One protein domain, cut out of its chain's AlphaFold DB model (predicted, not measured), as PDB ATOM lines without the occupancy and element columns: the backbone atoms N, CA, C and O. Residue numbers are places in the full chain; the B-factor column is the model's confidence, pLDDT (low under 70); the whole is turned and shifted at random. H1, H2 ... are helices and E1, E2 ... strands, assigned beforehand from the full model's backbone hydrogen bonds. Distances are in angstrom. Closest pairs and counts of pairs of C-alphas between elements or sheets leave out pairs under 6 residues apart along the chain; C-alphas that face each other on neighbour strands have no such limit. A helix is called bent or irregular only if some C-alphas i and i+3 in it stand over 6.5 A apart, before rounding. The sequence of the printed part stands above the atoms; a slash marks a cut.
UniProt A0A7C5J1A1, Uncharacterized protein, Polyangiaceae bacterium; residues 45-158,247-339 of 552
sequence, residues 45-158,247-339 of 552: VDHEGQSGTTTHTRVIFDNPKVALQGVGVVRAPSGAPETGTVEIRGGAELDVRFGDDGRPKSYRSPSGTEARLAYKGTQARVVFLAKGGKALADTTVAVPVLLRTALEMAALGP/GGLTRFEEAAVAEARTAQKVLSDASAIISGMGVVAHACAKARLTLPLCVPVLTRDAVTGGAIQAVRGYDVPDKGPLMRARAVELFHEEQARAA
ATOM      1  N   VAL A  45     160.887 180.296 142.809       84.94
ATOM      2  CA  VAL A  45     160.982 178.840 142.681       84.94
ATOM      3  C   VAL A  45     162.205 178.370 143.453       84.94
ATOM      4  O   VAL A  45     163.332 178.656 143.061       84.94
ATOM      5  N   ASP A  46     161.964 177.645 144.539       83.00
ATOM      6  CA  ASP A  46     162.999 176.966 145.310       83.00
ATOM      7  C   ASP A  46     163.035 175.504 144.828       83.00
ATOM      8  O   ASP A  46     162.015 174.813 144.867       83.00
ATOM      9  N   HIS A  47     164.178 175.028 144.333       83.50
ATOM     10  CA  HIS A  47     164.330 173.666 143.810       83.50
ATOM     11  C   HIS A  47     165.508 172.953 144.469       83.50
ATOM     12  O   HIS A  47     166.581 173.529 144.624       83.50
ATOM     13  N   GLU A  48     165.299 171.690 144.821       77.12
ATOM     14  CA  GLU A  48     166.318 170.786 145.341       77.12
ATOM     15  C   GLU A  48     166.269 169.465 144.562       77.12
ATOM     16  O   GLU A  48     165.198 168.873 144.390       77.12
ATOM     17  N   GLY A  49     167.438 168.981 144.142       76.31
ATOM     18  CA  GLY A  49     167.600 167.691 143.471       76.31
ATOM     19  C   GLY A  49     167.812 167.805 141.963       76.31
ATOM     20  O   GLY A  49     167.750 168.874 141.370       76.31
ATOM     21  N   GLN A  50     168.106 166.668 141.336       75.38
ATOM     22  CA  GLN A  50     168.362 166.567 139.897       75.38
ATOM     23  C   GLN A  50     167.612 165.379 139.293       75.38
ATOM     24  O   GLN A  50     167.125 164.496 140.006       75.38
ATOM     25  N   SER A  51     167.553 165.329 137.962       73.06
ATOM     26  CA  SER A  51     167.025 164.171 137.234       73.06
ATOM     27  C   SER A  51     167.660 162.863 137.725       73.06
ATOM     28  O   SER A  51     168.877 162.783 137.886       73.06
ATOM     29  N   GLY A  52     166.844 161.830 137.951       74.44
ATOM     30  CA  GLY A  52     167.299 160.542 138.492       74.44
ATOM     31  C   GLY A  52     167.378 160.479 140.024       74.44
ATOM     32  O   GLY A  52     167.747 159.440 140.570       74.44
ATOM     33  N   THR A  53     167.019 161.554 140.730       77.31
ATOM     34  CA  THR A  53     166.889 161.596 142.198       77.31
ATOM     35  C   THR A  53     165.508 162.112 142.596       77.31
ATOM     36  O   THR A  53     164.795 162.655 141.752       77.31
ATOM     37  N   THR A  54     165.111 161.947 143.862       79.00
ATOM     38  CA  THR A  54     163.920 162.641 144.363       79.00
ATOM     39  C   THR A  54     164.151 164.145 144.263       79.00
ATOM     40  O   THR A  54     165.159 164.647 144.764       79.00
ATOM     41  N   THR A  55     163.228 164.867 143.630       83.25
ATOM     42  CA  THR A  55     163.307 166.331 143.528       83.25
ATOM     43  C   THR A  55     162.209 166.983 144.343       83.25
ATOM     44  O   THR A  55     161.056 166.551 144.257       83.25
ATOM     45  N   HIS A  56     162.537 168.067 145.039       86.69
ATOM     46  CA  HIS A  56     161.590 168.900 145.772       86.69
ATOM     47  C   HIS A  56     161.556 170.284 145.131       86.69
ATOM     48  O   HIS A  56     162.558 170.991 145.114       86.69
ATOM     49  N   THR A  57     160.408 170.683 144.592       87.94
ATOM     50  CA  THR A  57     160.225 172.021 144.011       87.94
ATOM     51  C   THR A  57     159.136 172.750 144.762       87.94
ATOM     52  O   THR A  57     158.031 172.228 144.877       87.94
ATOM     53  N   ARG A  58     159.415 173.957 145.245       90.25
ATOM     54  CA  ARG A  58     158.434 174.834 145.876       90.25
ATOM     55  C   ARG A  58     158.310 176.121 145.079       90.25
ATOM     56  O   ARG A  58     159.254 176.891 144.967       90.25
ATOM     57  N   VAL A  59     157.118 176.365 144.562       91.38
ATOM     58  CA  VAL A  59     156.719 177.647 143.987       91.38
ATOM     59  C   VAL A  59     156.112 178.479 145.110       91.38
ATOM     60  O   VAL A  59     155.136 178.050 145.718       91.38
ATOM     61  N   ILE A  60     156.679 179.639 145.413       89.94
ATOM     62  CA  ILE A  60     156.240 180.540 146.486       89.94
ATOM     63  C   ILE A  60     155.700 181.807 145.844       89.94
ATOM     64  O   ILE A  60     156.364 182.389 144.994       89.94
ATOM     65  N   PHE A  61     154.512 182.243 146.252       90.94
ATOM     66  CA  PHE A  61     153.932 183.507 145.815       90.94
ATOM     67  C   PHE A  61     154.201 184.570 146.882       90.94
ATOM     68  O   PHE A  61     153.602 184.541 147.956       90.94
ATOM     69  N   ASP A  62     155.077 185.529 146.580       86.31
ATOM     70  CA  ASP A  62     155.529 186.547 147.538       86.31
ATOM     71  C   ASP A  62     154.434 187.563 147.891       86.31
ATOM     72  O   ASP A  62     154.540 188.291 148.878       86.31
ATOM     73  N   ASN A  63     153.356 187.622 147.106       88.50
ATOM     74  CA  ASN A  63     152.226 188.491 147.387       88.50
ATOM     75  C   ASN A  63     151.349 187.912 148.522       88.50
ATOM     76  O   ASN A  63     150.544 187.004 148.290       88.50
ATOM     77  N   PRO A  64     151.352 188.489 149.741       86.75
ATOM     78  CA  PRO A  64     150.544 187.967 150.847       86.75
ATOM     79  C   PRO A  64     149.032 188.114 150.592       86.75
ATOM     80  O   PRO A  64     148.203 187.510 151.280       86.75
ATOM     81  N   LYS A  65     148.642 188.920 149.590       88.19
ATOM     82  CA  LYS A  65     147.251 189.152 149.183       88.19
ATOM     83  C   LYS A  65     146.724 188.137 148.172       88.19
ATOM     84  O   LYS A  65     145.539 188.236 147.831       88.19
ATOM     85  N   VAL A  66     147.481 187.107 147.791       91.44
ATOM     86  CA  VAL A  66     146.939 185.967 147.026       91.44
ATOM     87  C   VAL A  66     146.525 184.788 147.912       91.44
ATOM     88  O   VAL A  66     146.928 184.684 149.068       91.44
ATOM     89  N   ALA A  67     145.591 183.964 147.441       90.12
ATOM     90  CA  ALA A  67     144.982 182.916 148.263       90.12
ATOM     91  C   ALA A  67     145.895 181.704 148.463       90.12
ATOM     92  O   ALA A  67     145.882 181.098 149.529       90.12
ATOM     93  N   LEU A  68     146.683 181.382 147.438       92.44
ATOM     94  CA  LEU A  68     147.731 180.373 147.488       92.44
ATOM     95  C   LEU A  68     149.027 181.100 147.828       92.44
ATOM     96  O   LEU A  68     149.344 182.098 147.190       92.44
ATOM     97  N   GLN A  69     149.729 180.647 148.854       94.06
ATOM     98  CA  GLN A  69     151.021 181.193 149.274       94.06
ATOM     99  C   GLN A  69     152.178 180.359 148.721       94.06
ATOM    100  O   GLN A  69     153.249 180.894 148.457       94.06
ATOM    101  N   GLY A  70     151.945 179.076 148.437       93.50
ATOM    102  CA  GLY A  70     152.930 178.255 147.757       93.50
ATOM    103  C   GLY A  70     152.414 176.886 147.343       93.50
ATOM    104  O   GLY A  70     151.379 176.425 147.821       93.50
ATOM    105  N   VAL A  71     153.138 176.248 146.432       95.81
ATOM    106  CA  VAL A  71     152.867 174.908 145.908       95.81
ATOM    107  C   VAL A  71     154.169 174.122 145.910       95.81
ATOM    108  O   VAL A  71     155.130 174.521 145.258       95.81
ATOM    109  N   GLY A  72     154.197 173.020 146.649       93.31
ATOM    110  CA  GLY A  72     155.283 172.051 146.658       93.31
ATOM    111  C   GLY A  72     154.977 170.868 145.744       93.31
ATOM    112  O   GLY A  72     153.850 170.377 145.718       93.31
ATOM    113  N   VAL A  73     155.981 170.378 145.026       94.12
ATOM    114  CA  VAL A  73     155.933 169.134 144.251       94.12
ATOM    115  C   VAL A  73     157.136 168.286 144.633       94.12
ATOM    116  O   VAL A  73     158.270 168.771 144.621       94.12
ATOM    117  N   VAL A  74     156.885 167.015 144.937       90.88
ATOM    118  CA  VAL A  74     157.906 165.987 145.119       90.88
ATOM    119  C   VAL A  74     157.785 164.986 143.978       90.88
ATOM    120  O   VAL A  74     156.721 164.395 143.770       90.88
ATOM    121  N   ARG A  75     158.874 164.800 143.231       89.50
ATOM    122  CA  ARG A  75     158.952 163.794 142.163       89.50
ATOM    123  C   ARG A  75     159.861 162.662 142.588       89.50
ATOM    124  O   ARG A  75     160.912 162.924 143.168       89.50
ATOM    125  N   ALA A  76     159.479 161.440 142.243       85.69
ATOM    126  CA  ALA A  76     160.326 160.267 142.405       85.69
ATOM    127  C   ALA A  76     161.577 160.356 141.508       85.69
ATOM    128  O   ALA A  76     161.582 161.112 140.532       85.69
ATOM    129  N   PRO A  77     162.593 159.502 141.734       80.56
ATOM    130  CA  PRO A  77     163.743 159.356 140.836       80.56
ATOM    131  C   PRO A  77     163.380 159.091 139.365       80.56
ATOM    132  O   PRO A  77     164.127 159.480 138.470       80.56
ATOM    133  N   SER A  78     162.226 158.465 139.106       83.12
ATOM    134  CA  SER A  78     161.679 158.251 137.757       83.12
ATOM    135  C   SER A  78     161.226 159.538 137.060       83.12
ATOM    136  O   SER A  78     160.921 159.520 135.872       83.12
ATOM    137  N   GLY A  79     161.139 160.648 137.793       84.69
ATOM    138  CA  GLY A  79     160.559 161.896 137.325       84.69
ATOM    139  C   GLY A  79     159.031 161.932 137.394       84.69
ATOM    140  O   GLY A  79     158.457 162.924 136.973       84.69
ATOM    141  N   ALA A  80     158.346 160.915 137.920       89.38
ATOM    142  CA  ALA A  80     156.902 160.998 138.140       89.38
ATOM    143  C   ALA A  80     156.588 161.841 139.394       89.38
ATOM    144  O   ALA A  80     157.258 161.656 140.416       89.38
ATOM    145  N   PRO A  81     155.594 162.749 139.365       90.81
ATOM    146  CA  PRO A  81     155.131 163.417 140.577       90.81
ATOM    147  C   PRO A  81     154.431 162.402 141.493       90.81
ATOM    148  O   PRO A  81     153.599 161.621 141.039       90.81
ATOM    149  N   GLU A  82     154.755 162.409 142.785       89.69
ATOM    150  CA  GLU A  82     154.197 161.447 143.753       89.69
ATOM    151  C   GLU A  82     153.353 162.149 144.809       89.69
ATOM    152  O   GLU A  82     152.182 161.819 145.035       89.69
ATOM    153  N   THR A  83     153.943 163.162 145.438       93.44
ATOM    154  CA  THR A  83     153.289 163.981 146.450       93.44
ATOM    155  C   THR A  83     153.495 165.455 146.155       93.44
ATOM    156  O   THR A  83     154.345 165.864 145.364       93.44
ATOM    157  N   GLY A  84     152.672 166.280 146.774       94.12
ATOM    158  CA  GLY A  84     152.828 167.718 146.736       94.12
ATOM    159  C   GLY A  84     152.255 168.339 147.989       94.12
ATOM    160  O   GLY A  84     151.623 167.664 148.800       94.12
ATOM    161  N   THR A  85     152.459 169.635 148.127       94.94
ATOM    162  CA  THR A  85     151.855 170.417 149.196       94.94
ATOM    163  C   THR A  85     151.247 171.673 148.614       94.94
ATOM    164  O   THR A  85     151.687 172.176 147.577       94.94
ATOM    165  N   VAL A  86     150.207 172.188 149.257       95.94
ATOM    166  CA  VAL A  86     149.711 173.522 148.943       95.94
ATOM    167  C   VAL A  86     149.530 174.324 150.200       95.94
ATOM    168  O   VAL A  86     148.776 173.942 151.090       95.94
ATOM    169  N   GLU A  87     150.183 175.471 150.226       94.25
ATOM    170  CA  GLU A  87     150.074 176.437 151.295       94.25
ATOM    171  C   GLU A  87     149.016 177.476 150.923       94.25
ATOM    172  O   GLU A  87     149.100 178.152 149.892       94.25
ATOM    173  N   ILE A  88     147.998 177.594 151.765       92.94
ATOM    174  CA  ILE A  88     146.899 178.545 151.608       92.94
ATOM    175  C   ILE A  88     147.079 179.659 152.638       92.94
ATOM    176  O   ILE A  88     147.586 179.441 153.744       92.94
ATOM    177  N   ARG A  89     146.624 180.871 152.305       88.62
ATOM    178  CA  ARG A  89     146.612 181.989 153.254       88.62
ATOM    179  C   ARG A  89     145.949 181.572 154.572       88.62
ATOM    180  O   ARG A  89     144.837 181.052 154.580       88.62
ATOM    181  N   GLY A  90     146.618 181.887 155.678       81.38
ATOM    182  CA  GLY A  90     146.202 181.491 157.025       81.38
ATOM    183  C   GLY A  90     146.994 180.306 157.582       81.38
ATOM    184  O   GLY A  90     146.681 179.854 158.677       81.38
ATOM    185  N   GLY A  91     148.014 179.828 156.857       77.31
ATOM    186  CA  GLY A  91     148.951 178.802 157.327       77.31
ATOM    187  C   GLY A  91     148.418 177.373 157.224       77.31
ATOM    188  O   GLY A  91     148.973 176.467 157.837       77.31
ATOM    189  N   ALA A  92     147.329 177.159 156.480       87.19
ATOM    190  CA  ALA A  92     146.840 175.820 156.195       87.19
ATOM    191  C   ALA A  92     147.680 175.199 155.074       87.19
ATOM    192  O   ALA A  92     147.728 175.737 153.967       87.19
ATOM    193  N   GLU A  93     148.300 174.059 155.360       92.50
ATOM    194  CA  GLU A  93     149.023 173.251 154.382       92.50
ATOM    195  C   GLU A  93     148.194 172.012 154.032       92.50
ATOM    196  O   GLU A  93     147.712 171.305 154.920       92.50
ATOM    197  N   LEU A  94     147.959 171.791 152.740       94.81
ATOM    198  CA  LEU A  94     147.255 170.620 152.229       94.81
ATOM    199  C   LEU A  94     148.249 169.649 151.608       94.81
ATOM    200  O   LEU A  94     149.004 170.043 150.722       94.81
ATOM    201  N   ASP A  95     148.167 168.379 151.985       94.81
ATOM    202  CA  ASP A  95     148.916 167.310 151.331       94.81
ATOM    203  C   ASP A  95     148.227 166.927 150.022       94.81
ATOM    204  O   ASP A  95     147.011 166.718 149.978       94.81
ATOM    205  N   VAL A  96     149.007 166.776 148.961       96.62
ATOM    206  CA  VAL A  96     148.549 166.347 147.641       96.62
ATOM    207  C   VAL A  96     149.150 164.985 147.333       96.62
ATOM    208  O   VAL A  96     150.337 164.760 147.562       96.62
ATOM    209  N   ARG A  97     148.346 164.073 146.784       95.69
ATOM    210  CA  ARG A  97     148.849 162.835 146.170       95.69
ATOM    211  C   ARG A  97     148.509 162.817 144.698       95.69
ATOM    212  O   ARG A  97     147.392 163.190 144.324       95.69
ATOM    213  N   PHE A  98     149.443 162.345 143.892       94.31
ATOM    214  CA  PHE A  98     149.257 162.155 142.463       94.31
ATOM    215  C   PHE A  98     148.754 160.740 142.153       94.31
ATOM    216  O   PHE A  98     148.909 159.812 142.951       94.31
ATOM    217  N   GLY A  99     148.045 160.602 141.037       91.44
ATOM    218  CA  GLY A  99     147.743 159.312 140.428       91.44
ATOM    219  C   GLY A  99     148.853 158.881 139.473       91.44
ATOM    220  O   GLY A  99     149.729 159.670 139.130       91.44
ATOM    221  N   ASP A 100     148.766 157.641 138.994       88.38
ATOM    222  CA  ASP A 100     149.718 157.072 138.025       88.38
ATOM    223  C   ASP A 100     149.722 157.831 136.683       88.38
ATOM    224  O   ASP A 100     150.658 157.738 135.900       88.38
ATOM    225  N   ASP A 101     148.666 158.604 136.430       89.44
ATOM    226  CA  ASP A 101     148.494 159.476 135.272       89.44
ATOM    227  C   ASP A 101     149.055 160.890 135.489       89.44
ATOM    228  O   ASP A 101     148.674 161.804 134.764       89.44
ATOM    229  N   GLY A 102     149.863 161.116 136.529       90.00
ATOM    230  CA  GLY A 102     150.497 162.407 136.813       90.00
ATOM    231  C   GLY A 102     149.541 163.512 137.271       90.00
ATOM    232  O   GLY A 102     149.972 164.644 137.492       90.00
ATOM    233  N   ARG A 103     148.243 163.231 137.453       95.25
ATOM    234  CA  ARG A 103     147.260 164.230 137.909       95.25
ATOM    235  C   ARG A 103     147.032 164.146 139.420       95.25
ATOM    236  O   ARG A 103     147.089 163.057 139.991       95.25
ATOM    237  N   PRO A 104     146.691 165.259 140.098       97.12
ATOM    238  CA  PRO A 104     146.332 165.223 141.513       97.12
ATOM    239  C   PRO A 104     145.110 164.333 141.757       97.12
ATOM    240  O   PRO A 104     144.023 164.597 141.239       97.12
ATOM    241  N   LYS A 105     145.280 163.295 142.571       97.00
ATOM    242  CA  LYS A 105     144.258 162.305 142.926       97.00
ATOM    243  C   LYS A 105     143.620 162.585 144.282       97.00
ATOM    244  O   LYS A 105     142.474 162.197 144.503       97.00
ATOM    245  N   SER A 106     144.315 163.253 145.202       97.25
ATOM    246  CA  SER A 106     143.707 163.650 146.474       97.25
ATOM    247  C   SER A 106     144.342 164.883 147.098       97.25
ATOM    248  O   SER A 106     145.547 165.067 146.966       97.25
ATOM    249  N   TYR A 107     143.538 165.640 147.848       97.69
ATOM    250  CA  TYR A 107     143.976 166.721 148.734       97.69
ATOM    251  C   TYR A 107     143.548 166.402 150.161       97.69
ATOM    252  O   TYR A 107     142.367 166.135 150.396       97.69
ATOM    253  N   ARG A 108     144.473 166.448 151.116       96.06
ATOM    254  CA  ARG A 108     144.204 166.163 152.525       96.06
ATOM    255  C   ARG A 108     144.597 167.352 153.389       96.06
ATOM    256  O   ARG A 108     145.670 167.914 153.257       96.06
ATOM    257  N   SER A 109     143.693 167.732 154.279       94.31
ATOM    258  CA  SER A 109     143.915 168.795 155.262       94.31
ATOM    259  C   SER A 109     144.551 168.264 156.555       94.31
ATOM    260  O   SER A 109     144.354 167.089 156.884       94.31
ATOM    261  N   PRO A 110     145.160 169.133 157.386       86.06
ATOM    262  CA  PRO A 110     145.726 168.738 158.680       86.06
ATOM    263  C   PRO A 110     144.680 168.193 159.666       86.06
ATOM    264  O   PRO A 110     144.997 167.427 160.573       86.06
ATOM    265  N   SER A 111     143.402 168.553 159.487       88.00
ATOM    266  CA  SER A 111     142.294 168.018 160.289       88.00
ATOM    267  C   SER A 111     141.916 166.576 159.920       88.00
ATOM    268  O   SER A 111     141.105 165.955 160.613       88.00
ATOM    269  N   GLY A 112     142.499 166.026 158.850       88.56
ATOM    270  CA  GLY A 112     142.214 164.692 158.329       88.56
ATOM    271  C   GLY A 112     141.017 164.630 157.381       88.56
ATOM    272  O   GLY A 112     140.610 163.530 157.017       88.56
ATOM    273  N   THR A 113     140.436 165.770 156.982       93.94
ATOM    274  CA  THR A 113     139.474 165.787 155.863       93.94
ATOM    275  C   THR A 113     140.208 165.642 154.535       93.94
ATOM    276  O   THR A 113     141.294 166.205 154.375       93.94
ATOM    277  N   GLU A 114     139.626 164.889 153.605       97.06
ATOM    278  CA  GLU A 114     140.239 164.526 152.324       97.06
ATOM    279  C   GLU A 114     139.248 164.745 151.173       97.06
ATOM    280  O   GLU A 114     138.060 164.465 151.312       97.06
ATOM    281  N   ALA A 115     139.728 165.219 150.029       98.12
ATOM    282  CA  ALA A 115     138.993 165.250 148.768       98.12
ATOM    283  C   ALA A 115     139.697 164.331 147.766       98.12
ATOM    284  O   ALA A 115     140.857 164.570 147.441       98.12
ATOM    285  N   ARG A 116     139.010 163.292 147.280       98.12
ATOM    286  CA  ARG A 116     139.516 162.349 146.269       98.12
ATOM    287  C   ARG A 116     138.961 162.685 144.899       98.12
ATOM    288  O   ARG A 116     137.747 162.806 144.757       98.12
ATOM    289  N   LEU A 117     139.833 162.791 143.908       97.94
ATOM    290  CA  LEU A 117     139.517 163.174 142.542       97.94
ATOM    291  C   LEU A 117     139.634 161.970 141.608       97.94
ATOM    292  O   LEU A 117     140.591 161.200 141.674       97.94
ATOM    293  N   ALA A 118     138.661 161.839 140.713       96.75
ATOM    294  CA  ALA A 118     138.706 160.931 139.578       96.75
ATOM    295  C   ALA A 118     138.259 161.681 138.319       96.75
ATOM    296  O   ALA A 118     137.161 162.242 138.276       96.75
ATOM    297  N   TYR A 119     139.107 161.696 137.295       94.75
ATOM    298  CA  TYR A 119     138.877 162.455 136.068       94.75
ATOM    299  C   TYR A 119     138.288 161.563 134.972       94.75
ATOM    300  O   TYR A 119     138.775 160.459 134.729       94.75
ATOM    301  N   LYS A 120     137.259 162.056 134.277       92.88
ATOM    302  CA  LYS A 120     136.652 161.398 133.114       92.88
ATOM    303  C   LYS A 120     136.323 162.439 132.046       92.88
ATOM    304  O   LYS A 120     135.304 163.125 132.119       92.88
ATOM    305  N   GLY A 121     137.194 162.552 131.043       90.69
ATOM    306  CA  GLY A 121     137.069 163.553 129.983       90.69
ATOM    307  C   GLY A 121     137.049 164.972 130.551       90.69
ATOM    308  O   GLY A 121     137.982 165.394 131.226       90.69
ATOM    309  N   THR A 122     135.963 165.706 130.307       92.19
ATOM    310  CA  THR A 122     135.784 167.093 130.768       92.19
ATOM    311  C   THR A 122     135.201 167.209 132.177       92.19
ATOM    312  O   THR A 122     134.914 168.316 132.630       92.19
ATOM    313  N   GLN A 123     134.998 166.089 132.872       95.94
ATOM    314  CA  GLN A 123     134.409 166.050 134.204       95.94
ATOM    315  C   GLN A 123     135.388 165.489 135.233       95.94
ATOM    316  O   GLN A 123     136.216 164.628 134.932       95.94
ATOM    317  N   ALA A 124     135.244 165.950 136.471       96.94
ATOM    318  CA  ALA A 124     135.920 165.393 137.629       96.94
ATOM    319  C   ALA A 124     134.883 165.012 138.686       96.94
ATOM    320  O   ALA A 124     134.046 165.833 139.077       96.94
ATOM    321  N   ARG A 125     134.941 163.765 139.150       97.94
ATOM    322  CA  ARG A 125     134.235 163.309 140.346       97.94
ATOM    323  C   ARG A 125     135.113 163.599 141.556       97.94
ATOM    324  O   ARG A 125     136.280 163.221 141.565       97.94
ATOM    325  N   VAL A 126     134.541 164.247 142.563       98.06
ATOM    326  CA  VAL A 126     135.195 164.604 143.819       98.06
ATOM    327  C   VAL A 126     134.413 163.992 144.974       98.06
ATOM    328  O   VAL A 126     133.238 164.309 145.173       98.06
ATOM    329  N   VAL A 127     135.070 163.124 145.737       98.12
ATOM    330  CA  VAL A 127     134.514 162.518 146.951       98.12
ATOM    331  C   VAL A 127     135.176 163.161 148.162       98.12
ATOM    332  O   VAL A 127     136.386 163.037 148.350       98.12
ATOM    333  N   PHE A 128     134.383 163.835 148.986       98.12
ATOM    334  CA  PHE A 128     134.826 164.438 150.237       98.12
ATOM    335  C   PHE A 128     134.672 163.442 151.377       98.12
ATOM    336  O   PHE A 128     133.602 162.862 151.556       98.12
ATOM    337  N   LEU A 129     135.720 163.272 152.171       96.56
ATOM    338  CA  LEU A 129     135.782 162.350 153.295       96.56
ATOM    339  C   LEU A 129     136.115 163.116 154.579       96.56
ATOM    340  O   LEU A 129     136.972 164.002 154.599       96.56
ATOM    341  N   ALA A 130     135.445 162.755 155.668       94.62
ATOM    342  CA  ALA A 130     135.803 163.172 157.014       94.62
ATOM    343  C   ALA A 130     137.033 162.402 157.510       94.62
ATOM    344  O   ALA A 130     137.411 161.364 156.958       94.62
ATOM    345  N   LYS A 131     137.590 162.852 158.637       88.00
ATOM    346  CA  LYS A 131     138.584 162.080 159.386       88.00
ATOM    347  C   LYS A 131     138.032 160.680 159.690       88.00
ATOM    348  O   LYS A 131     136.960 160.554 160.277       88.00
ATOM    349  N   GLY A 132     138.758 159.639 159.277       82.56
ATOM    350  CA  GLY A 132     138.313 158.242 159.383       82.56
ATOM    351  C   GLY A 132     137.570 157.703 158.153       82.56
ATOM    352  O   GLY A 132     137.047 156.596 158.208       82.56
ATOM    353  N   GLY A 133     137.513 158.456 157.048       88.25
ATOM    354  CA  GLY A 133     137.063 157.949 155.745       88.25
ATOM    355  C   GLY A 133     135.550 157.966 155.511       88.25
ATOM    356  O   GLY A 133     135.092 157.487 154.477       88.25
ATOM    357  N   LYS A 134     134.751 158.530 156.427       92.69
ATOM    358  CA  LYS A 134     133.301 158.680 156.225       92.69
ATOM    359  C   LYS A 134     133.027 159.692 155.112       92.69
ATOM    360  O   LYS A 134     133.466 160.834 155.211       92.69
ATOM    361  N   ALA A 135     132.259 159.299 154.099       95.81
ATOM    362  CA  ALA A 135     131.858 160.205 153.029       95.81
ATOM    363  C   ALA A 135     131.001 161.368 153.560       95.81
ATOM    364  O   ALA A 135     130.039 161.164 154.301       95.81
ATOM    365  N   LEU A 136     131.383 162.586 153.177       95.81
ATOM    366  CA  LEU A 136     130.690 163.845 153.458       95.81
ATOM    367  C   LEU A 136     129.861 164.298 152.255       95.81
ATOM    368  O   LEU A 136     128.734 164.751 152.424       95.81
ATOM    369  N   ALA A 137     130.415 164.168 151.048       97.31
ATOM    370  CA  ALA A 137     129.719 164.425 149.794       97.31
ATOM    371  C   ALA A 137     130.413 163.697 148.637       97.31
ATOM    372  O   ALA A 137     131.611 163.422 148.688       97.31
ATOM    373  N   ASP A 138     129.662 163.436 147.576       97.81
ATOM    374  CA  ASP A 138     130.151 162.904 146.306       97.81
ATOM    375  C   ASP A 138     129.555 163.765 145.197       97.81
ATOM    376  O   ASP A 138     128.337 163.918 145.098       97.81
ATOM    377  N   THR A 139     130.402 164.447 144.436       97.19
ATOM    378  CA  THR A 139     129.958 165.455 143.473       97.19
ATOM    379  C   THR A 139     130.760 165.346 142.195       97.19
ATOM    380  O   THR A 139     131.974 165.214 142.214       97.19
ATOM    381  N   THR A 140     130.078 165.463 141.059       97.56
ATOM    382  CA  THR A 140     130.732 165.602 139.756       97.56
ATOM    383  C   THR A 140     130.639 167.047 139.282       97.56
ATOM    384  O   THR A 140     129.551 167.636 139.293       97.56
ATOM    385  N   VAL A 141     131.766 167.624 138.871       96.56
ATOM    386  CA  VAL A 141     131.864 168.982 138.318       96.56
ATOM    387  C   VAL A 141     132.441 168.950 136.907       96.56
ATOM    388  O   VAL A 141     133.274 168.103 136.587       96.56
ATOM    389  N   ALA A 142     131.990 169.873 136.058       94.19
ATOM    390  CA  ALA A 142     132.665 170.146 134.797       94.19
ATOM    391  C   ALA A 142     133.980 170.872 135.102       94.19
ATOM    392  O   ALA A 142     133.986 171.821 135.885       94.19
ATOM    393  N   VAL A 143     135.080 170.418 134.507       92.50
ATOM    394  CA  VAL A 143     136.399 171.033 134.669       92.50
ATOM    395  C   VAL A 143     136.501 172.205 133.686       92.50
ATOM    396  O   VAL A 143     136.450 171.970 132.472       92.50
ATOM    397  N   PRO A 144     136.642 173.457 134.164       89.00
ATOM    398  CA  PRO A 144     136.831 174.611 133.293       89.00
ATOM    399  C   PRO A 144     138.029 174.416 132.362       89.00
ATOM    400  O   PRO A 144     139.045 173.844 132.760       89.00
ATOM    401  N   VAL A 145     137.933 174.925 131.130       84.88
ATOM    402  CA  VAL A 145     138.934 174.698 130.068       84.88
ATOM    403  C   VAL A 145     140.352 175.051 130.524       84.88
ATOM    404  O   VAL A 145     141.273 174.277 130.286       84.88
ATOM    405  N   LEU A 146     140.523 176.168 131.238       79.75
ATOM    406  CA  LEU A 146     141.832 176.608 131.734       79.75
ATOM    407  C   LEU A 146     142.456 175.628 132.739       79.75
ATOM    408  O   LEU A 146     143.663 175.406 132.694       79.75
ATOM    409  N   LEU A 147     141.646 175.024 133.618       88.56
ATOM    410  CA  LEU A 147     142.123 174.015 134.573       88.56
ATOM    411  C   LEU A 147     142.415 172.699 133.850       88.56
ATOM    412  O   LEU A 147     143.395 172.016 134.143       88.56
ATOM    413  N   ARG A 148     141.569 172.360 132.870       88.31
ATOM    414  CA  ARG A 148     141.690 171.132 132.091       88.31
ATOM    415  C   ARG A 148     143.010 171.080 131.328       88.31
ATOM    416  O   ARG A 148     143.691 170.072 131.424       88.31
ATOM    417  N   THR A 149     143.411 172.162 130.659       85.75
ATOM    418  CA  THR A 149     144.678 172.196 129.911       85.75
ATOM    419  C   THR A 149     145.886 171.912 130.804       85.75
ATOM    420  O   THR A 149     146.788 171.191 130.401       85.75
ATOM    421  N   ALA A 150     145.927 172.452 132.023       85.94
ATOM    422  CA  ALA A 150     147.030 172.183 132.943       85.94
ATOM    423  C   ALA A 150     147.012 170.737 133.477       85.94
ATOM    424  O   ALA A 150     148.068 170.124 133.587       85.94
ATOM    425  N   LEU A 151     145.829 170.168 133.737       88.38
ATOM    426  CA  LEU A 151     145.683 168.755 134.108       88.38
ATOM    427  C   LEU A 151     146.056 167.800 132.963       88.38
ATOM    428  O   LEU A 151     146.651 166.758 133.212       88.38
ATOM    429  N   GLU A 152     145.700 168.138 131.723       86.81
ATOM    430  CA  GLU A 152     146.056 167.368 130.525       86.81
ATOM    431  C   GLU A 152     147.568 167.385 130.294       86.81
ATOM    432  O   GLU A 152     148.142 166.337 130.027       86.81
ATOM    433  N   MET A 153     148.232 168.534 130.457       81.31
ATOM    434  CA  MET A 153     149.687 168.589 130.291       81.31
ATOM    435  C   MET A 153     150.439 167.774 131.341       81.31
ATOM    436  O   MET A 153     151.391 167.092 130.984       81.31
ATOM    437  N   ALA A 154     150.011 167.790 132.607       81.44
ATOM    438  CA  ALA A 154     150.628 166.925 133.615       81.44
ATOM    439  C   ALA A 154     150.438 165.432 133.298       81.44
ATOM    440  O   ALA A 154     151.320 164.631 133.587       81.44
ATOM    441  N   ALA A 155     149.335 165.068 132.635       81.25
ATOM    442  CA  ALA A 155     149.096 163.693 132.207       81.25
ATOM    443  C   ALA A 155     149.959 163.233 131.023       81.25
ATOM    444  O   ALA A 155     150.152 162.033 130.852       81.25
ATOM    445  N   LEU A 156     150.478 164.164 130.218       78.38
ATOM    446  CA  LEU A 156     151.402 163.860 129.119       78.38
ATOM    447  C   LEU A 156     152.850 163.669 129.600       78.38
ATOM    448  O   LEU A 156     153.682 163.153 128.863       78.38
ATOM    449  N   GLY A 157     153.156 164.050 130.843       65.06
ATOM    450  CA  GLY A 157     154.503 163.971 131.391       65.06
ATOM    451  C   GLY A 157     155.464 165.042 130.841       65.06
ATOM    452  O   GLY A 157     155.132 165.819 129.945       65.06
ATOM    453  N   PRO A 158     156.681 165.124 131.409       56.94
ATOM    454  CA  PRO A 158     157.623 166.218 131.161       56.94
ATOM    455  C   PRO A 158     158.348 166.161 129.803       56.94
ATOM    456  O   PRO A 158     159.075 167.103 129.488       56.94
ATOM    457  N   GLY A 247     188.206 179.080 142.564       83.75
ATOM    458  CA  GLY A 247     188.133 178.396 141.267       83.75
ATOM    459  C   GLY A 247     187.463 177.016 141.366       83.75
ATOM    460  O   GLY A 247     187.089 176.589 142.455       83.75
ATOM    461  N   GLY A 248     187.301 176.313 140.236       83.06
ATOM    462  CA  GLY A 248     186.763 174.938 140.210       83.06
ATOM    463  C   GLY A 248     185.233 174.816 140.256       83.06
ATOM    464  O   GLY A 248     184.714 173.759 140.611       83.06
ATOM    465  N   LEU A 249     184.501 175.874 139.892       90.50
ATOM    466  CA  LEU A 249     183.033 175.898 139.925       90.50
ATOM    467  C   LEU A 249     182.353 175.225 138.727       90.50
ATOM    468  O   LEU A 249     181.158 174.978 138.795       90.50
ATOM    469  N   THR A 250     183.078 174.891 137.656       90.50
ATOM    470  CA  THR A 250     182.487 174.451 136.377       90.50
ATOM    471  C   THR A 250     181.489 173.301 136.534       90.50
ATOM    472  O   THR A 250     180.366 173.400 136.055       90.50
ATOM    473  N   ARG A 251     181.836 172.253 137.298       91.25
ATOM    474  CA  ARG A 251     180.914 171.128 137.557       91.25
ATOM    475  C   ARG A 251     179.642 171.548 138.307       91.25
ATOM    476  O   ARG A 251     178.586 170.952 138.126       91.25
ATOM    477  N   PHE A 252     179.741 172.562 139.166       88.19
ATOM    478  CA  PHE A 252     178.624 173.089 139.949       88.19
ATOM    479  C   PHE A 252     177.766 174.055 139.138       88.19
ATOM    480  O   PHE A 252     176.562 174.121 139.352       88.19
ATOM    481  N   GLU A 253     178.362 174.780 138.194       88.69
ATOM    482  CA  GLU A 253     177.632 175.595 137.224       88.69
ATOM    483  C   GLU A 253     176.802 174.697 136.302       88.69
ATOM    484  O   GLU A 253     175.607 174.931 136.145       88.69
ATOM    485  N   GLU A 254     177.381 173.615 135.774       88.50
ATOM    486  CA  GLU A 254     176.645 172.610 134.993       88.50
ATOM    487  C   GLU A 254     175.501 171.977 135.802       88.50
ATOM    488  O   GLU A 254     174.377 171.858 135.307       88.50
ATOM    489  N   ALA A 255     175.765 171.631 137.067       83.88
ATOM    490  CA  ALA A 255     174.756 171.131 137.995       83.88
ATOM    491  C   ALA A 255     173.634 172.154 138.250       83.88
ATOM    492  O   ALA A 255     172.464 171.785 138.193       83.88
ATOM    493  N   ALA A 256     173.960 173.431 138.469       83.75
ATOM    494  CA  ALA A 256     172.978 174.497 138.678       83.75
ATOM    495  C   ALA A 256     172.084 174.705 137.444       83.75
ATOM    496  O   ALA A 256     170.869 174.849 137.573       83.75
ATOM    497  N   VAL A 257     172.659 174.643 136.238       86.69
ATOM    498  CA  VAL A 257     171.892 174.697 134.982       86.69
ATOM    499  C   VAL A 257     170.967 173.483 134.853       86.69
ATOM    500  O   VAL A 257     169.816 173.615 134.431       86.69
ATOM    501  N   ALA A 258     171.438 172.290 135.224       84.19
ATOM    502  CA  ALA A 258     170.613 171.085 135.226       84.19
ATOM    503  C   ALA A 258     169.465 171.158 136.257       84.19
ATOM    504  O   ALA A 258     168.341 170.755 135.935       84.19
ATOM    505  N   GLU A 259     169.714 171.710 137.450       81.19
ATOM    506  CA  GLU A 259     168.687 172.003 138.464       81.19
ATOM    507  C   GLU A 259     167.644 172.984 137.916       81.19
ATOM    508  O   GLU A 259     166.451 172.686 137.959       81.19
ATOM    509  N   ALA A 260     168.067 174.096 137.307       83.25
ATOM    510  CA  ALA A 260     167.167 175.093 136.720       83.25
ATOM    511  C   ALA A 260     166.255 174.492 135.635       83.25
ATOM    512  O   ALA A 260     165.036 174.679 135.650       83.25
ATOM    513  N   ARG A 261     166.821 173.684 134.729       86.56
ATOM    514  CA  ARG A 261     166.044 172.974 133.696       86.56
ATOM    515  C   ARG A 261     165.067 171.967 134.290       86.56
ATOM    516  O   ARG A 261     163.979 171.778 133.746       86.56
ATOM    517  N   THR A 262     165.448 171.302 135.377       83.00
ATOM    518  CA  THR A 262     164.566 170.359 136.073       83.00
ATOM    519  C   THR A 262     163.423 171.113 136.741       83.00
ATOM    520  O   THR A 262     162.267 170.769 136.501       83.00
ATOM    521  N   ALA A 263     163.719 172.194 137.468       84.00
ATOM    522  CA  ALA A 263     162.731 173.077 138.078       84.00
ATOM    523  C   ALA A 263     161.706 173.587 137.054       84.00
ATOM    524  O   ALA A 263     160.504 173.498 137.309       84.00
ATOM    525  N   GLN A 264     162.159 174.015 135.868       88.50
ATOM    526  CA  GLN A 264     161.282 174.448 134.774       88.50
ATOM    527  C   GLN A 264     160.265 173.364 134.384       88.50
ATOM    528  O   GLN A 264     159.082 173.657 134.199       88.50
ATOM    529  N   LYS A 265     160.695 172.098 134.294       87.12
ATOM    530  CA  LYS A 265     159.805 170.969 133.972       87.12
ATOM    531  C   LYS A 265     158.748 170.750 135.059       87.12
ATOM    532  O   LYS A 265     157.593 170.469 134.733       87.12
ATOM    533  N   VAL A 266     159.110 170.926 136.334       89.12
ATOM    534  CA  VAL A 266     158.203 170.715 137.481       89.12
ATOM    535  C   VAL A 266     157.089 171.770 137.563       89.12
ATOM    536  O   VAL A 266     156.036 171.515 138.146       89.12
ATOM    537  N   LEU A 267     157.247 172.941 136.933       90.12
ATOM    538  CA  LEU A 267     156.204 173.981 136.931       90.12
ATOM    539  C   LEU A 267     154.881 173.508 136.299       90.12
ATOM    540  O   LEU A 267     153.804 174.003 136.655       90.12
ATOM    541  N   SER A 268     154.936 172.517 135.403       90.50
ATOM    542  CA  SER A 268     153.747 171.855 134.853       90.50
ATOM    543  C   SER A 268     152.969 171.074 135.926       90.50
ATOM    544  O   SER A 268     151.753 171.253 136.047       90.50
ATOM    545  N   ASP A 269     153.667 170.319 136.776       93.06
ATOM    546  CA  ASP A 269     153.090 169.578 137.903       93.06
ATOM    547  C   ASP A 269     152.499 170.539 138.946       93.06
ATOM    548  O   ASP A 269     151.361 170.368 139.393       93.06
ATOM    549  N   ALA A 270     153.217 171.621 139.277       94.38
ATOM    550  CA  ALA A 270     152.715 172.660 140.181       94.38
ATOM    551  C   ALA A 270     151.423 173.304 139.639       94.38
ATOM    552  O   ALA A 270     150.459 173.529 140.376       94.38
ATOM    553  N   SER A 271     151.354 173.528 138.325       94.38
ATOM    554  CA  SER A 271     150.151 174.034 137.656       94.38
ATOM    555  C   SER A 271     148.983 173.045 137.717       94.38
ATOM    556  O   SER A 271     147.827 173.456 137.878       94.38
ATOM    557  N   ALA A 272     149.257 171.743 137.623       95.00
ATOM    558  CA  ALA A 272     148.243 170.710 137.797       95.00
ATOM    559  C   ALA A 272     147.721 170.662 139.236       95.00
ATOM    560  O   ALA A 272     146.507 170.564 139.420       95.00
ATOM    561  N   ILE A 273     148.583 170.838 140.245       96.94
ATOM    562  CA  ILE A 273     148.155 170.975 141.646       96.94
ATOM    563  C   ILE A 273     147.199 172.162 141.822       96.94
ATOM    564  O   ILE A 273     146.139 172.006 142.434       96.94
ATOM    565  N   ILE A 274     147.530 173.333 141.269       96.38
ATOM    566  CA  ILE A 274     146.655 174.517 141.333       96.38
ATOM    567  C   ILE A 274     145.314 174.225 140.645       96.38
ATOM    568  O   ILE A 274     144.247 174.571 141.158       96.38
ATOM    569  N   SER A 275     145.357 173.526 139.511       95.94
ATOM    570  CA  SER A 275     144.168 173.155 138.739       95.94
ATOM    571  C   SER A 275     143.258 172.188 139.486       95.94
ATOM    572  O   SER A 275     142.051 172.420 139.565       95.94
ATOM    573  N   GLY A 276     143.821 171.134 140.080       96.44
ATOM    574  CA  GLY A 276     143.074 170.195 140.911       96.44
ATOM    575  C   GLY A 276     142.471 170.879 142.140       96.44
ATOM    576  O   GLY A 276     141.324 170.597 142.485       96.44
ATOM    577  N   MET A 277     143.150 171.871 142.734       96.44
ATOM    578  CA  MET A 277     142.555 172.654 143.820       96.44
ATOM    579  C   MET A 277     141.383 173.515 143.334       96.44
ATOM    580  O   MET A 277     140.366 173.601 144.022       96.44
ATOM    581  N   GLY A 278     141.471 174.101 142.138       96.00
ATOM    582  CA  GLY A 278     140.331 174.773 141.510       96.00
ATOM    583  C   GLY A 278     139.129 173.836 141.335       96.00
ATOM    584  O   GLY A 278     138.001 174.210 141.660       96.00
ATOM    585  N   VAL A 279     139.363 172.589 140.908       97.00
ATOM    586  CA  VAL A 279     138.318 171.550 140.814       97.00
ATOM    587  C   VAL A 279     137.706 171.243 142.186       97.00
ATOM    588  O   VAL A 279     136.479 171.194 142.308       97.00
ATOM    589  N   VAL A 280     138.531 171.088 143.228       97.25
ATOM    590  CA  VAL A 280     138.065 170.883 144.611       97.25
ATOM    591  C   VAL A 280     137.225 172.067 145.093       97.25
ATOM    592  O   VAL A 280     136.149 171.858 145.652       97.25
ATOM    593  N   ALA A 281     137.655 173.304 144.836       96.25
ATOM    594  CA  ALA A 281     136.922 174.508 145.221       96.25
ATOM    595  C   ALA A 281     135.541 174.577 144.541       96.25
ATOM    596  O   ALA A 281     134.534 174.821 145.212       96.25
ATOM    597  N   HIS A 282     135.470 174.293 143.234       95.88
ATOM    598  CA  HIS A 282     134.209 174.197 142.486       95.88
ATOM    599  C   HIS A 282     133.283 173.110 143.049       95.88
ATOM    600  O   HIS A 282     132.085 173.343 143.239       95.88
ATOM    601  N   ALA A 283     133.829 171.935 143.369       97.00
ATOM    602  CA  ALA A 283     133.064 170.845 143.969       97.00
ATOM    603  C   ALA A 283     132.555 171.197 145.377       97.00
ATOM    604  O   ALA A 283     131.394 170.924 145.679       97.00
ATOM    605  N   CYS A 284     133.362 171.873 146.203       97.19
ATOM    606  CA  CYS A 284     132.941 172.383 147.511       97.19
ATOM    607  C   CYS A 284     131.766 173.357 147.390       97.19
ATOM    608  O   CYS A 284     130.785 173.226 148.121       97.19
ATOM    609  N   ALA A 285     131.846 174.312 146.456       96.19
ATOM    610  CA  ALA A 285     130.781 175.285 146.229       96.19
ATOM    611  C   ALA A 285     129.480 174.602 145.785       96.19
ATOM    612  O   ALA A 285     128.412 174.889 146.330       96.19
ATOM    613  N   LYS A 286     129.571 173.638 144.858       96.81
ATOM    614  CA  LYS A 286     128.421 172.848 144.398       96.81
ATOM    615  C   LYS A 286     127.802 172.003 145.520       96.81
ATOM    616  O   LYS A 286     126.580 171.925 145.608       96.81
ATOM    617  N   ALA A 287     128.628 171.417 146.386       96.50
ATOM    618  CA  ALA A 287     128.194 170.622 147.536       96.50
ATOM    619  C   ALA A 287     127.820 171.464 148.776       96.50
ATOM    620  O   ALA A 287     127.379 170.902 149.776       96.50
ATOM    621  N   ARG A 288     127.985 172.797 148.725       96.94
ATOM    622  CA  ARG A 288     127.776 173.737 149.845       96.94
ATOM    623  C   ARG A 288     128.569 173.365 151.108       96.94
ATOM    624  O   ARG A 288     128.076 173.499 152.224       96.94
ATOM    625  N   LEU A 289     129.800 172.891 150.925       95.50
ATOM    626  CA  LEU A 289     130.687 172.488 152.015       95.50
ATOM    627  C   LEU A 289     131.587 173.637 152.482       95.50
ATOM    628  O   LEU A 289     132.105 174.409 151.677       95.50
ATOM    629  N   THR A 290     131.845 173.683 153.789       93.81
ATOM    630  CA  THR A 290     132.777 174.618 154.440       93.81
ATOM    631  C   THR A 290     133.889 173.844 155.152       93.81
ATOM    632  O   THR A 290     133.972 173.827 156.380       93.81
ATOM    633  N   LEU A 291     134.709 173.122 154.380       91.75
ATOM    634  CA  LEU A 291     135.845 172.344 154.894       91.75
ATOM    635  C   LEU A 291     137.158 173.139 154.788       91.75
ATOM    636  O   LEU A 291     137.242 174.034 153.949       91.75
ATOM    637  N   PRO A 292     138.216 172.787 155.545       89.69
ATOM    638  CA  PRO A 292     139.523 173.453 155.444       89.69
ATOM    639  C   PRO A 292     140.150 173.427 154.040       89.69
ATOM    640  O   PRO A 292     140.887 174.333 153.677       89.69
ATOM    641  N   LEU A 293     139.835 172.405 153.238       93.06
ATOM    642  CA  LEU A 293     140.268 172.274 151.839       93.06
ATOM    643  C   LEU A 293     139.393 173.057 150.836       93.06
ATOM    644  O   LEU A 293     139.707 173.107 149.649       93.06
ATOM    645  N   CYS A 294     138.286 173.660 151.286       93.62
ATOM    646  CA  CYS A 294     137.382 174.445 150.449       93.62
ATOM    647  C   CYS A 294     137.830 175.909 150.434       93.62
ATOM    648  O   CYS A 294     137.432 176.685 151.297       93.62
ATOM    649  N   VAL A 295     138.642 176.292 149.445       92.56
ATOM    650  CA  VAL A 295     139.179 177.657 149.292       92.56
ATOM    651  C   VAL A 295     138.266 178.473 148.360       92.56
ATOM    652  O   VAL A 295     138.414 178.387 147.138       92.56
ATOM    653  N   PRO A 296     137.307 179.281 148.864       90.50
ATOM    654  CA  PRO A 296     136.191 179.762 148.041       90.50
ATOM    655  C   PRO A 296     136.612 180.728 146.935       90.50
ATOM    656  O   PRO A 296     135.963 180.813 145.904       90.50
ATOM    657  N   VAL A 297     137.710 181.458 147.123       89.69
ATOM    658  CA  VAL A 297     138.220 182.403 146.120       89.69
ATOM    659  C   VAL A 297     138.747 181.706 144.857       89.69
ATOM    660  O   VAL A 297     138.758 182.321 143.792       89.69
ATOM    661  N   LEU A 298     139.104 180.418 144.943       90.81
ATOM    662  CA  LEU A 298     139.578 179.617 143.807       90.81
ATOM    663  C   LEU A 298     138.446 179.041 142.941       90.81
ATOM    664  O   LEU A 298     138.722 178.439 141.905       90.81
ATOM    665  N   THR A 299     137.177 179.259 143.305       88.88
ATOM    666  CA  THR A 299     136.035 178.957 142.415       88.88
ATOM    667  C   THR A 299     135.959 179.918 141.230       88.88
ATOM    668  O   THR A 299     135.261 179.662 140.253       88.88
ATOM    669  N   ARG A 300     136.654 181.057 141.304       89.19
ATOM    670  CA  ARG A 300     136.703 182.033 140.220       89.19
ATOM    671  C   ARG A 300     137.778 181.611 139.228       89.19
ATOM    672  O   ARG A 300     138.965 181.754 139.512       89.19
ATOM    673  N   ASP A 301     137.364 181.186 138.038       81.25
ATOM    674  CA  ASP A 301     138.275 180.741 136.972       81.25
ATOM    675  C   ASP A 301     139.352 181.781 136.629       81.25
ATOM    676  O   ASP A 301     140.485 181.424 136.326       81.25
ATOM    677  N   ALA A 302     139.030 183.072 136.737       80.75
ATOM    678  CA  ALA A 302     139.988 184.160 136.547       80.75
ATOM    679  C   ALA A 302     141.142 184.139 137.567       80.75
ATOM    680  O   ALA A 302     142.271 184.466 137.211       80.75
ATOM    681  N   VAL A 303     140.873 183.747 138.817       87.19
ATOM    682  CA  VAL A 303     141.867 183.705 139.900       87.19
ATOM    683  C   VAL A 303     142.769 182.489 139.728       87.19
ATOM    684  O   VAL A 303     143.987 182.632 139.642       87.19
ATOM    685  N   THR A 304     142.173 181.300 139.620       88.31
ATOM    686  CA  THR A 304     142.918 180.041 139.472       88.31
ATOM    687  C   THR A 304     143.660 179.989 138.134       88.31
ATOM    688  O   THR A 304     144.818 179.588 138.086       88.31
ATOM    689  N   GLY A 305     143.040 180.476 137.053       87.00
ATOM    690  CA  GLY A 305     143.678 180.605 135.743       87.00
ATOM    691  C   GLY A 305     144.843 181.599 135.730       87.00
ATOM    692  O   GLY A 305     145.854 181.323 135.089       87.00
ATOM    693  N   GLY A 306     144.736 182.710 136.471       86.69
ATOM    694  CA  GLY A 306     145.830 183.669 136.650       86.69
ATOM    695  C   GLY A 306     147.040 183.048 137.354       86.69
ATOM    696  O   GLY A 306     148.161 183.197 136.875       86.69
ATOM    697  N   ALA A 307     146.812 182.276 138.424       90.50
ATOM    698  CA  ALA A 307     147.874 181.549 139.126       90.50
ATOM    699  C   ALA A 307     148.552 180.500 138.226       90.50
ATOM    700  O   ALA A 307     149.775 180.476 138.124       90.50
ATOM    701  N   ILE A 308     147.767 179.678 137.515       90.75
ATOM    702  CA  ILE A 308     148.290 178.683 136.560       90.75
ATOM    703  C   ILE A 308     149.159 179.356 135.499       90.75
ATOM    704  O   ILE A 308     150.229 178.859 135.161       90.75
ATOM    705  N   GLN A 309     148.710 180.483 134.954       86.12
ATOM    706  CA  GLN A 309     149.468 181.192 133.934       86.12
ATOM    707  C   GLN A 309     150.750 181.816 134.477       86.12
ATOM    708  O   GLN A 309     151.760 181.753 133.786       86.12
ATOM    709  N   ALA A 310     150.719 182.392 135.680       87.25
ATOM    710  CA  ALA A 310     151.918 182.934 136.307       87.25
ATOM    711  C   ALA A 310     152.977 181.843 136.511       87.25
ATOM    712  O   ALA A 310     154.127 182.049 136.147       87.25
ATOM    713  N   VAL A 311     152.574 180.659 136.988       89.94
ATOM    714  CA  VAL A 311     153.487 179.516 137.154       89.94
ATOM    715  C   VAL A 311     153.992 178.994 135.809       89.94
ATOM    716  O   VAL A 311     155.189 178.808 135.637       89.94
ATOM    717  N   ARG A 312     153.108 178.784 134.826       85.19
ATOM    718  CA  ARG A 312     153.506 178.257 133.507       85.19
ATOM    719  C   ARG A 312     154.367 179.213 132.692       85.19
ATOM    720  O   ARG A 312     155.143 178.754 131.865       85.19
ATOM    721  N   GLY A 313     154.143 180.513 132.848       81.94
ATOM    722  CA  GLY A 313     154.885 181.555 132.149       81.94
ATOM    723  C   GLY A 313     156.167 181.964 132.864       81.94
ATOM    724  O   GLY A 313     156.843 182.856 132.372       81.94
ATOM    725  N   TYR A 314     156.482 181.371 134.017       84.88
ATOM    726  CA  TYR A 314     157.722 181.668 134.716       84.88
ATOM    727  C   TYR A 314     158.903 181.021 133.989       84.88
ATOM    728  O   TYR A 314     158.901 179.811 133.748       84.88
ATOM    729  N   ASP A 315     159.892 181.844 133.656       85.25
ATOM    730  CA  ASP A 315     161.163 181.413 133.085       85.25
ATOM    731  C   ASP A 315     162.181 181.264 134.216       85.25
ATOM    732  O   ASP A 315     162.596 182.253 134.830       85.25
ATOM    733  N   VAL A 316     162.531 180.022 134.550       82.50
ATOM    734  CA  VAL A 316     163.548 179.736 135.564       82.50
ATOM    735  C   VAL A 316     164.909 180.117 134.978       82.50
ATOM    736  O   VAL A 316     165.337 179.497 134.003       82.50
ATOM    737  N   PRO A 317     165.633 181.089 135.565       79.75
ATOM    738  CA  PRO A 317     166.909 181.523 135.017       79.75
ATOM    739  C   PRO A 317     167.904 180.362 134.940       79.75
ATOM    740  O   PRO A 317     168.200 179.738 135.955       79.75
ATOM    741  N   ASP A 318     168.452 180.105 133.752       81.25
ATOM    742  CA  ASP A 318     169.418 179.024 133.509       81.25
ATOM    743  C   ASP A 318     170.825 179.539 133.157       81.25
ATOM    744  O   ASP A 318     171.707 178.762 132.793       81.25
ATOM    745  N   LYS A 319     171.057 180.858 133.250       84.12
ATOM    746  CA  LYS A 319     172.319 181.529 132.888       84.12
ATOM    747  C   LYS A 319     172.637 182.715 133.801       84.12
ATOM    748  O   LYS A 319     171.797 183.219 134.545       84.12
ATOM    749  N   GLY A 320     173.873 183.204 133.691       83.81
ATOM    750  CA  GLY A 320     174.305 184.470 134.282       83.81
ATOM    751  C   GLY A 320     174.685 184.388 135.769       83.81
ATOM    752  O   GLY A 320     174.972 183.304 136.283       83.81
ATOM    753  N   PRO A 321     174.715 185.534 136.479       81.62
ATOM    754  CA  PRO A 321     175.193 185.621 137.864       81.62
ATOM    755  C   PRO A 321     174.441 184.726 138.856       81.62
ATOM    756  O   PRO A 321     175.024 184.295 139.846       81.62
ATOM    757  N   LEU A 322     173.170 184.413 138.580       77.25
ATOM    758  CA  LEU A 322     172.347 183.537 139.420       77.25
ATOM    759  C   LEU A 322     172.846 182.093 139.407       77.25
ATOM    760  O   LEU A 322     172.944 181.479 140.463       77.25
ATOM    761  N   MET A 323     173.223 181.570 138.237       83.38
ATOM    762  CA  MET A 323     173.794 180.222 138.136       83.38
ATOM    763  C   MET A 323     175.141 180.138 138.829       83.38
ATOM    764  O   MET A 323     175.415 179.156 139.507       83.38
ATOM    765  N   ARG A 324     175.954 181.196 138.741       84.81
ATOM    766  CA  ARG A 324     177.218 181.258 139.479       84.81
ATOM    767  C   ARG A 324     176.996 181.312 140.992       84.81
ATOM    768  O   ARG A 324     177.695 180.622 141.725       84.81
ATOM    769  N   ALA A 325     176.020 182.088 141.466       82.69
ATOM    770  CA  ALA A 325     175.658 182.120 142.882       82.69
ATOM    771  C   ALA A 325     175.164 180.746 143.367       82.69
ATOM    772  O   ALA A 325     175.651 180.249 144.382       82.69
ATOM    773  N   ARG A 326     174.286 180.088 142.598       85.25
ATOM    774  CA  ARG A 326     173.815 178.729 142.899       85.25
ATOM    775  C   ARG A 326     174.947 177.699 142.849       85.25
ATOM    776  O   ARG A 326     175.007 176.829 143.705       85.25
ATOM    777  N   ALA A 327     175.890 177.823 141.919       86.31
ATOM    778  CA  ALA A 327     177.069 176.962 141.851       86.31
ATOM    779  C   ALA A 327     177.946 177.079 143.108       86.31
ATOM    780  O   ALA A 327     178.436 176.074 143.619       86.31
ATOM    781  N   VAL A 328     178.113 178.295 143.640       87.00
ATOM    782  CA  VAL A 328     178.799 178.514 144.923       87.00
ATOM    783  C   VAL A 328     178.027 177.864 146.076       87.00
ATOM    784  O   VAL A 328     178.642 177.251 146.944       87.00
ATOM    785  N   GLU A 329     176.696 177.952 146.097       84.38
ATOM    786  CA  GLU A 329     175.885 177.252 147.104       84.38
ATOM    787  C   GLU A 329     176.045 175.734 147.021       84.38
ATOM    788  O   GLU A 329     176.352 175.113 148.036       84.38
ATOM    789  N   LEU A 330     175.935 175.150 145.825       83.69
ATOM    790  CA  LEU A 330     176.130 173.715 145.601       83.69
ATOM    791  C   LEU A 330     177.528 173.248 146.028       83.69
ATOM    792  O   LEU A 330     177.674 172.162 146.589       83.69
ATOM    793  N   PHE A 331     178.551 174.079 145.814       89.12
ATOM    794  CA  PHE A 331     179.899 173.824 146.318       89.12
ATOM    795  C   PHE A 331     179.933 173.726 147.845       89.12
ATOM    796  O   PHE A 331     180.483 172.765 148.390       89.12
ATOM    797  N   HIS A 332     179.324 174.684 148.548       87.88
ATOM    798  CA  HIS A 332     179.286 174.648 150.011       87.88
ATOM    799  C   HIS A 332     178.395 173.523 150.547       87.88
ATOM    800  O   HIS A 332     178.736 172.925 151.566       87.88
ATOM    801  N   GLU A 333     177.294 173.193 149.867       85.25
ATOM    802  CA  GLU A 333     176.464 172.025 150.186       85.25
ATOM    803  C   GLU A 333     177.273 170.726 150.074       85.25
ATOM    804  O   GLU A 333     177.179 169.872 150.955       85.25
ATOM    805  N   GLU A 334     178.108 170.570 149.042       88.56
ATOM    806  CA  GLU A 334     178.968 169.390 148.899       88.56
ATOM    807  C   GLU A 334     180.039 169.317 149.997       88.56
ATOM    808  O   GLU A 334     180.236 168.251 150.584       88.56
ATOM    809  N   GLN A 335     180.688 170.437 150.338       90.50
ATOM    810  CA  GLN A 335     181.633 170.474 151.463       90.50
ATOM    811  C   GLN A 335     180.956 170.115 152.787       90.50
ATOM    812  O   GLN A 335     181.476 169.309 153.561       90.50
ATOM    813  N   ALA A 336     179.777 170.686 153.030       89.06
ATOM    814  CA  ALA A 336     178.994 170.403 154.215       89.06
ATOM    815  C   ALA A 336     178.573 168.924 154.263       89.06
ATOM    816  O   ALA A 336     178.714 168.297 155.310       89.06
ATOM    817  N   ARG A 337     178.145 168.325 153.139       88.88
ATOM    818  CA  ARG A 337     177.862 166.878 153.041       88.88
ATOM    819  C   ARG A 337     179.079 166.040 153.409       88.88
ATOM    820  O   ARG A 337     178.952 165.149 154.243       88.88
ATOM    821  N   ALA A 338     180.245 166.350 152.843       89.06
ATOM    822  CA  ALA A 338     181.480 165.623 153.120       89.06
ATOM    823  C   ALA A 338     181.877 165.701 154.605       89.06
ATOM    824  O   ALA A 338     182.250 164.694 155.201       89.06
ATOM    825  N   ALA A 339     181.743 166.872 155.230       90.88
ATOM    826  CA  ALA A 339     182.036 167.051 156.651       90.88
ATOM    827  C   ALA A 339     180.996 166.390 157.579       90.88
ATOM    828  O   ALA A 339     181.318 165.981 158.697       90.88
TER     829      ALA A 339
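This is residues 45 to 158 and 247 to 339 of the 552 residues of an uncharacterized protein of Polyangiaceae bacterium (UniProt A0A7C5J1A1). A twisted sheet of nine antiparallel strands curls round one very long helix, H2, whose first residues run on past the E1 edge of the sheet, where H5 packs crosswise on them. H1, H3 and H4 also pack on H2. The printed part has 207 residues, with nine named strands, E1 to E9, and then five named helices, H1 to H5; the sheet's order is E1, E2, E3, E4, E5, E6, E7, E8, E9, and the class is mixed, helices and strands. The whole is compact, with a radius of gyration of the C-alphas of 18.1 A, and elongated in outline, spanning 61 by 33 by 33 A.

Start at the sheet: E1 is residues 45 to 48, E2 55 to 61, E3 68 to 75, E4 81 to 88, E5 92 to 98, E6 104 to 108, E7 114 to 120, E8 123 to 129 and E9 135 to 142. They form a meander, each strand the antiparallel neighbour of the one before. Within hydrogen-bond range you find N 46 and O 58, 2.8 A, between E1 and E2, and N 126 and O 139, 2.8 A, between E8 and E9. The sheet curls round H2, residues 250 to 287; the closest C-alphas of E9 and H2 are Val 141 and Ala 283, 6.1 A. H4, residues 301 to 312, touches H2 at Ile 308 and Ser 271, C-alphas 5.1 A apart, at a shallow tilt of 12 degrees, opposite ways. H2 and H4 are on the same face of the sheet, in two layers, helices on one face. H1, residues 145 to 156, touches H2 with C-alphas 147 and 275 closest, 4.7 A, at a steep tilt of 47 degrees; H1 only grazes the sheet. H3, residues 296 to 299, touches H2, with C-alphas 299 and 282 closest, 5.1 A. H5, residues 321 to 339, is about perpendicular to H2, at 82 degrees, and touches its residues 252 to 257 alone, with C-alphas 327 and 252 closest, 4.6 A. Every O i to N i+4 pair is within hydrogen-bond range in H4 and H5, 7 of 8 in H1 and 32 of 34 in H2; H3 is too short for one.

Find C-alpha 45 at (160.982, 178.840, 142.681), where E1 begins. E9 spans 20.8 A. From C-alpha 250 at (182.487, 174.451, 136.377), H2 runs 55.6 A, with a kink of 28 degrees near residue 265; it is neither bent nor irregular, but only just: C-alphas 265 and 268 are 6.2 A apart. H5 spans 27.3 A and ends at C-alpha 339, (182.036, 167.051, 156.651).

The C-alphas farthest apart, Gly 247 and Arg 288, are 61.1 A apart. Residues 159 to 246 are not printed; C-alphas 158 and 247 stand 34.4 A apart across this cut. Of the links printed whole, none is long. Mean pLDDT of the printed part is 89.3, and residues 157 to 158 are under 70.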